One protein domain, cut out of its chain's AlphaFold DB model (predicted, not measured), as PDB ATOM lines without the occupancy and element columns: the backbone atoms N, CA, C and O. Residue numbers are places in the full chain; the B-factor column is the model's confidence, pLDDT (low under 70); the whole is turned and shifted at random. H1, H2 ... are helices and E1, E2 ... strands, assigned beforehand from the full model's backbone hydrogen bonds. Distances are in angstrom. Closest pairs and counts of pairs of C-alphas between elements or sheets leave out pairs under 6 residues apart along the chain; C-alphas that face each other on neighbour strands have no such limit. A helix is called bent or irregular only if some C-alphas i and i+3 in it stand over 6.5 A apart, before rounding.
ATOM      1  N   SER A  69      19.971  25.473  17.160       55.03
ATOM      2  CA  SER A  69      19.177  24.649  16.265       55.03
ATOM      3  C   SER A  69      19.538  25.064  14.846       55.03
ATOM      4  O   SER A  69      19.740  26.254  14.577       55.03
ATOM      5  N   MET A  70      19.650  24.082  13.950       55.62
ATOM      6  CA  MET A  70      19.847  24.347  12.528       55.62
ATOM      7  C   MET A  70      18.856  25.421  12.075       55.62
ATOM      8  O   MET A  70      19.263  26.324  11.378       55.62
ATOM      9  N   ALA A  71      17.626  25.437  12.608       56.88
ATOM     10  CA  ALA A  71      16.644  26.492  12.377       56.88
ATOM     11  C   ALA A  71      17.161  27.917  12.660       56.88
ATOM     12  O   ALA A  71      17.045  28.755  11.780       56.88
ATOM     13  N   ILE A  72      17.782  28.217  13.810       59.09
ATOM     14  CA  ILE A  72      18.337  29.566  14.063       59.09
ATOM     15  C   ILE A  72      19.453  29.887  13.067       59.09
ATOM     16  O   ILE A  72      19.538  31.002  12.559       59.09
ATOM     17  N   GLN A  73      20.303  28.908  12.765       57.38
ATOM     18  CA  GLN A  73      21.381  29.085  11.801       57.38
ATOM     19  C   GLN A  73      20.823  29.324  10.385       57.38
ATOM     20  O   GLN A  73      21.223  30.275   9.722       57.38
ATOM     21  N   THR A  74      19.838  28.543   9.953       56.88
ATOM     22  CA  THR A  74      19.162  28.653   8.661       56.88
ATOM     23  C   THR A  74      18.358  29.948   8.551       56.88
ATOM     24  O   THR A  74      18.439  30.583   7.515       56.88
ATOM     25  N   ILE A  75      17.686  30.424   9.608       61.91
ATOM     26  CA  ILE A  75      17.022  31.747   9.628       61.91
ATOM     27  C   ILE A  75      18.035  32.883   9.431       61.91
ATOM     28  O   ILE A  75      17.734  33.883   8.793       61.91
ATOM     29  N   LEU A  76      19.245  32.757   9.983       60.94
ATOM     30  CA  LEU A  76      20.287  33.771   9.799       60.94
ATOM     31  C   LEU A  76      20.895  33.743   8.387       60.94
ATOM     32  O   LEU A  76      21.348  34.782   7.910       60.94
ATOM     33  N   TYR A  77      20.930  32.578   7.732       58.97
ATOM     34  CA  TYR A  77      21.492  32.418   6.383       58.97
ATOM     35  C   TYR A  77      20.465  32.595   5.257       58.97
ATOM     36  O   TYR A  77      20.834  32.993   4.153       58.97
ATOM     37  N   CYS A  78      19.190  32.343   5.527       60.72
ATOM     38  CA  CYS A  78      18.087  32.520   4.598       60.72
ATOM     39  C   CYS A  78      17.293  33.752   5.044       60.72
ATOM     40  O   CYS A  78      16.615  33.711   6.061       60.72
ATOM     41  N   ASN A  79      17.324  34.840   4.263       62.50
ATOM     42  CA  ASN A  79      16.509  36.052   4.487       62.50
ATOM     43  C   ASN A  79      14.985  35.807   4.365       62.50
ATOM     44  O   ASN A  79      14.200  36.748   4.250       62.50
ATOM     45  N   GLU A  80      14.560  34.550   4.337       66.62
ATOM     46  CA  GLU A  80      13.174  34.139   4.232       66.62
ATOM     47  C   GLU A  80      12.637  33.837   5.629       66.62
ATOM     48  O   GLU A  80      13.299  33.239   6.476       66.62
ATOM     49  N   LYS A  81      11.410  34.278   5.891       65.81
ATOM     50  CA  LYS A  81      10.763  34.077   7.182       65.81
ATOM     51  C   LYS A  81      10.165  32.669   7.250       65.81
ATOM     52  O   LYS A  81       9.473  32.257   6.320       65.81
ATOM     53  N   ILE A  82      10.376  31.977   8.372       72.19
ATOM     54  CA  ILE A  82       9.651  30.740   8.691       72.19
ATOM     55  C   ILE A  82       8.217  31.111   9.068       72.19
ATOM     56  O   ILE A  82       8.001  31.867  10.018       72.19
ATOM     57  N   GLU A  83       7.239  30.580   8.337       76.75
ATOM     58  CA  GLU A  83       5.825  30.742   8.693       76.75
ATOM     59  C   GLU A  83       5.378  29.695   9.710       76.75
ATOM     60  O   GLU A  83       4.582  29.991  10.602       76.75
ATOM     61  N   TYR A  84       5.886  28.467   9.577       73.06
ATOM     62  CA  TYR A  84       5.390  27.337  10.345       73.06
ATOM     63  C   TYR A  84       6.477  26.293  10.608       73.06
ATOM     64  O   TYR A  84       7.211  25.902   9.701       73.06
ATOM     65  N   GLN A  85       6.542  25.823  11.856       79.25
ATOM     66  CA  GLN A  85       7.412  24.732  12.286       79.25
ATOM     67  C   GLN A  85       6.611  23.747  13.139       79.25
ATOM     68  O   GLN A  85       5.965  24.143  14.113       79.25
ATOM     69  N   CYS A  86       6.665  22.459  12.797       80.25
ATOM     70  CA  CYS A  86       6.028  21.405  13.584       80.25
ATOM     71  C   CYS A  86       6.840  20.106  13.592       80.25
ATOM     72  O   CYS A  86       7.618  19.820  12.683       80.25
ATOM     73  N   ARG A  87       6.633  19.285  14.627       82.62
ATOM     74  CA  ARG A  87       7.130  17.904  14.651       82.62
ATOM     75  C   ARG A  87       6.191  17.021  13.852       82.62
ATOM     76  O   ARG A  87       4.983  17.046  14.076       82.62
ATOM     77  N   CYS A  88       6.743  16.224  12.953       80.75
ATOM     78  CA  CYS A  88       5.970  15.348  12.086       80.75
ATOM     79  C   CYS A  88       6.760  14.082  11.738       80.75
ATOM     80  O   CYS A  88       7.912  13.896  12.135       80.75
ATOM     81  N   ILE A  89       6.097  13.163  11.045       85.31
ATOM     82  CA  ILE A  89       6.665  11.883  10.634       85.31
ATOM     83  C   ILE A  89       6.576  11.846   9.115       85.31
ATOM     84  O   ILE A  89       5.480  11.942   8.565       85.31
ATOM     85  N   ASN A  90       7.721  11.751   8.443       82.75
ATOM     86  CA  ASN A  90       7.756  11.538   7.005       82.75
ATOM     87  C   ASN A  90       7.517  10.052   6.735       82.75
ATOM     88  O   ASN A  90       8.333   9.209   7.115       82.75
ATOM     89  N   VAL A  91       6.381   9.751   6.111       85.88
ATOM     90  CA  VAL A  91       5.968   8.392   5.767       85.88
ATOM     91  C   VAL A  91       6.288   8.161   4.298       85.88
ATOM     92  O   VAL A  91       5.646   8.714   3.406       85.88
ATOM     93  N   THR A  92       7.289   7.326   4.049       83.75
ATOM     94  CA  THR A  92       7.612   6.819   2.712       83.75
ATOM     95  C   THR A  92       7.247   5.336   2.637       83.75
ATOM     96  O   THR A  92       7.212   4.678   3.677       83.75
ATOM     97  N   PRO A  93       7.020   4.757   1.441       87.06
ATOM     98  CA  PRO A  93       6.641   3.344   1.308       87.06
ATOM     99  C   PRO A  93       7.631   2.366   1.956       87.06
ATOM    100  O   PRO A  93       7.279   1.227   2.243       87.06
ATOM    101  N   SER A  94       8.878   2.801   2.153       84.94
ATOM    102  CA  SER A  94       9.961   1.991   2.706       84.94
ATOM    103  C   SER A  94      10.284   2.309   4.164       84.94
ATOM    104  O   SER A  94      10.886   1.463   4.822       84.94
ATOM    105  N   ASN A  95       9.961   3.507   4.668       84.25
ATOM    106  CA  ASN A  95      10.353   3.900   6.019       84.25
ATOM    107  C   ASN A  95       9.528   5.058   6.594       84.25
ATOM    108  O   ASN A  95       9.115   5.968   5.869       84.25
ATOM    109  N   GLU A  96       9.400   5.064   7.921       88.31
ATOM    110  CA  GLU A  96       8.827   6.163   8.697       88.31
ATOM    111  C   GLU A  96       9.932   6.872   9.482       88.31
ATOM    112  O   GLU A  96      10.555   6.285  10.370       88.31
ATOM    113  N   ILE A  97      10.184   8.143   9.164       85.69
ATOM    114  CA  ILE A  97      11.242   8.925   9.813       85.69
ATOM    115  C   ILE A  97      10.613  10.080  10.585       85.69
ATOM    116  O   ILE A  97       9.924  10.925  10.016       85.69
ATOM    117  N   LYS A  98      10.847  10.118  11.900       84.19
ATOM    118  CA  LYS A  98      10.430  11.234  12.760       84.19
ATOM    119  C   LYS A  98      11.356  12.419  12.518       84.19
ATOM    120  O   LYS A  98      12.561  12.223  12.428       84.19
ATOM    121  N   GLY A  99      10.797  13.619  12.440       82.81
ATOM    122  CA  GLY A  99      11.570  14.826  12.194       82.81
ATOM    123  C   GLY A  99      10.785  16.105  12.456       82.81
ATOM    124  O   GLY A  99       9.676  16.101  13.005       82.81
ATOM    125  N   GLU A 100      11.381  17.218  12.060       79.94
ATOM    126  CA  GLU A 100      10.782  18.544  12.100       79.94
ATOM    127  C   GLU A 100      10.537  19.041  10.677       79.94
ATOM    128  O   GLU A 100      11.418  18.995   9.819       79.94
ATOM    129  N   PHE A 101       9.322  19.519  10.433       81.56
ATOM    130  CA  PHE A 101       8.945  20.166   9.186       81.56
ATOM    131  C   PHE A 101       8.961  21.671   9.373       81.56
ATOM    132  O   PHE A 101       8.431  22.196  10.356       81.56
ATOM    133  N   ILE A 102       9.580  22.345   8.412       82.06
ATOM    134  CA  ILE A 102       9.763  23.787   8.380       82.06
ATOM    135  C   ILE A 102       9.245  24.283   7.032       82.06
ATOM    136  O   ILE A 102       9.714  23.844   5.980       82.06
ATOM    137  N   ASN A 103       8.285  25.203   7.075       78.00
ATOM    138  CA  ASN A 103       7.714  25.839   5.892       78.00
ATOM    139  C   ASN A 103       8.192  27.295   5.766       78.00
ATOM    140  O   ASN A 103       8.056  28.090   6.706       78.00
ATOM    141  N   TRP A 104       8.712  27.628   4.587       75.44
ATOM    142  CA  TRP A 104       9.122  28.957   4.141       75.44
ATOM    143  C   TRP A 104       8.171  29.421   3.030       75.44
ATOM    144  O   TRP A 104       7.614  28.602   2.305       75.44
ATOM    145  N   TYR A 105       8.040  30.733   2.807       71.75
ATOM    146  CA  TYR A 105       7.175  31.277   1.740       71.75
ATOM    147  C   TYR A 105       7.409  30.665   0.348       71.75
ATOM    148  O   TYR A 105       6.490  30.620  -0.469       71.75
ATOM    149  N   SER A 106       8.640  30.237   0.063       74.38
ATOM    150  CA  SER A 106       9.057  29.720  -1.240       74.38
ATOM    151  C   SER A 106       9.347  28.216  -1.239       74.38
ATOM    152  O   SER A 106       9.359  27.601  -2.307       74.38
ATOM    153  N   THR A 107       9.603  27.606  -0.077       72.12
ATOM    154  CA  THR A 107      10.160  26.251   0.016       72.12
ATOM    155  C   THR A 107       9.700  25.511   1.271       72.12
ATOM    156  O   THR A 107       9.399  26.105   2.298       72.12
ATOM    157  N   ASN A 108       9.682  24.180   1.201       79.00
ATOM    158  CA  ASN A 108       9.426  23.301   2.342       79.00
ATOM    159  C   ASN A 108      10.685  22.492   2.650       79.00
ATOM    160  O   ASN A 108      11.317  21.967   1.732       79.00
ATOM    161  N   LEU A 109      11.027  22.354   3.929       76.62
ATOM    162  CA  LEU A 109      12.186  21.594   4.389       76.62
ATOM    163  C   LEU A 109      11.758  20.587   5.463       76.62
ATOM    164  O   LEU A 109      11.048  20.932   6.407       76.62
ATOM    165  N   PHE A 110      12.220  19.345   5.334       71.88
ATOM    166  CA  PHE A 110      12.080  18.314   6.359       71.88
ATOM    167  C   PHE A 110      13.460  17.975   6.925       71.88
ATOM    168  O   PHE A 110      14.363  17.621   6.166       71.88
ATOM    169  N   CYS A 111      13.615  18.059   8.244       69.19
ATOM    170  CA  CYS A 111      14.830  17.687   8.965       69.19
ATOM    171  C   CYS A 111      14.559  16.444   9.822       69.19
ATOM    172  O   CYS A 111      13.755  16.516  10.750       69.19
ATOM    173  N   CYS A 112      15.217  15.322   9.512       66.38
ATOM    174  CA  CYS A 112      15.223  14.096  10.324       66.38
ATOM    175  C   CYS A 112      16.204  14.206  11.496       66.38
ATOM    176  O   CYS A 112      17.331  14.695  11.250       66.38
TER     177      CYS A 112
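AT A GLANCE: This is residues 69 to 112 of the 112 residues of the protein "Hypothetical protein" of Didymodactylos carnosus (UniProt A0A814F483). A long, bent two-strand hairpin, E1 and E2, makes the length of the model, with the short strand E3 folded back along E2 to complete a strongly twisted three-strand sheet. The tip of the long hairpin, residues 91 to 96, sticks out free at one end, and the single short helix H1 lies near the other end, where it only grazes the sheet. The printed part has 44 residues, with one named helix followed by three named strands, H1 E1 E2 E3; the sheet order is E1 - E2 - E3, antiparallel throughout, and the class is mixed, helices and strands. The whole is elongated, spanning 35 by 20 by 14 A, and only just loose, close to compact, with a radius of gyration of the C-alphas of 11.5 A.

IN THESE COORDINATES: Strand E1, residues 82 to 92, is the longest by residues and measures 24.7 A from C-alpha 82 at (9.651, 30.740, 8.691) to C-alpha 92 at (7.612, 6.819, 2.712). It bends by 73 degrees at residue 87. Strand E2, residues 95 to 104, measures 25.2 A and bends by 69 degrees at residue 98. Strand E3, residues 108 to 111, ends with C-alpha 111 at (14.830, 17.687, 8.965). Helix H1, residues 70 to 77, comes before the strands and measures 10.3 A.

HOW THE PARTS SIT: E1, E2 and E3 form a meander, each strand the antiparallel neighbour of the one before, with E1 and E3 as edge strands and E2 as the inner strand. E1 and E2 are a hairpin with an angle of 161 degrees between their directions; the C-alphas of Ile 89 and Lys 98 face each other at 4.4 A. Across this pair, N 90 and O 97 are within hydrogen-bond range at 2.8 A, and so are N 101 and O 86 at 2.8 A. E2 and E3 are also a hairpin, at 135 degrees, and the facing C-alphas of Phe 101 and Phe 110 are 4.6 A apart. Here N 100 and O 111 are within hydrogen-bond range at 2.8 A. H1 is on the sheet but only grazes it, with residues 70 to 75. The closest C-alphas of H1 and E1 are those of Ile 75 and Ile 82, 7.5 A apart. In H1 every O i to N i+4 pair is within hydrogen-bond range.

THE WHOLE: The two C-alphas farthest apart are those of Asn 79 and Ser 94, 34.7 A. The printed part has no cut and ends at residue 112, the chain's last residue. The links H1 to E1, E1 to E2 and E2 to E3 are tight. The mean pLDDT of the printed part is 73.6, with residues 69 to 81 and 111 to 112 under 70; H1 has a mean of 58.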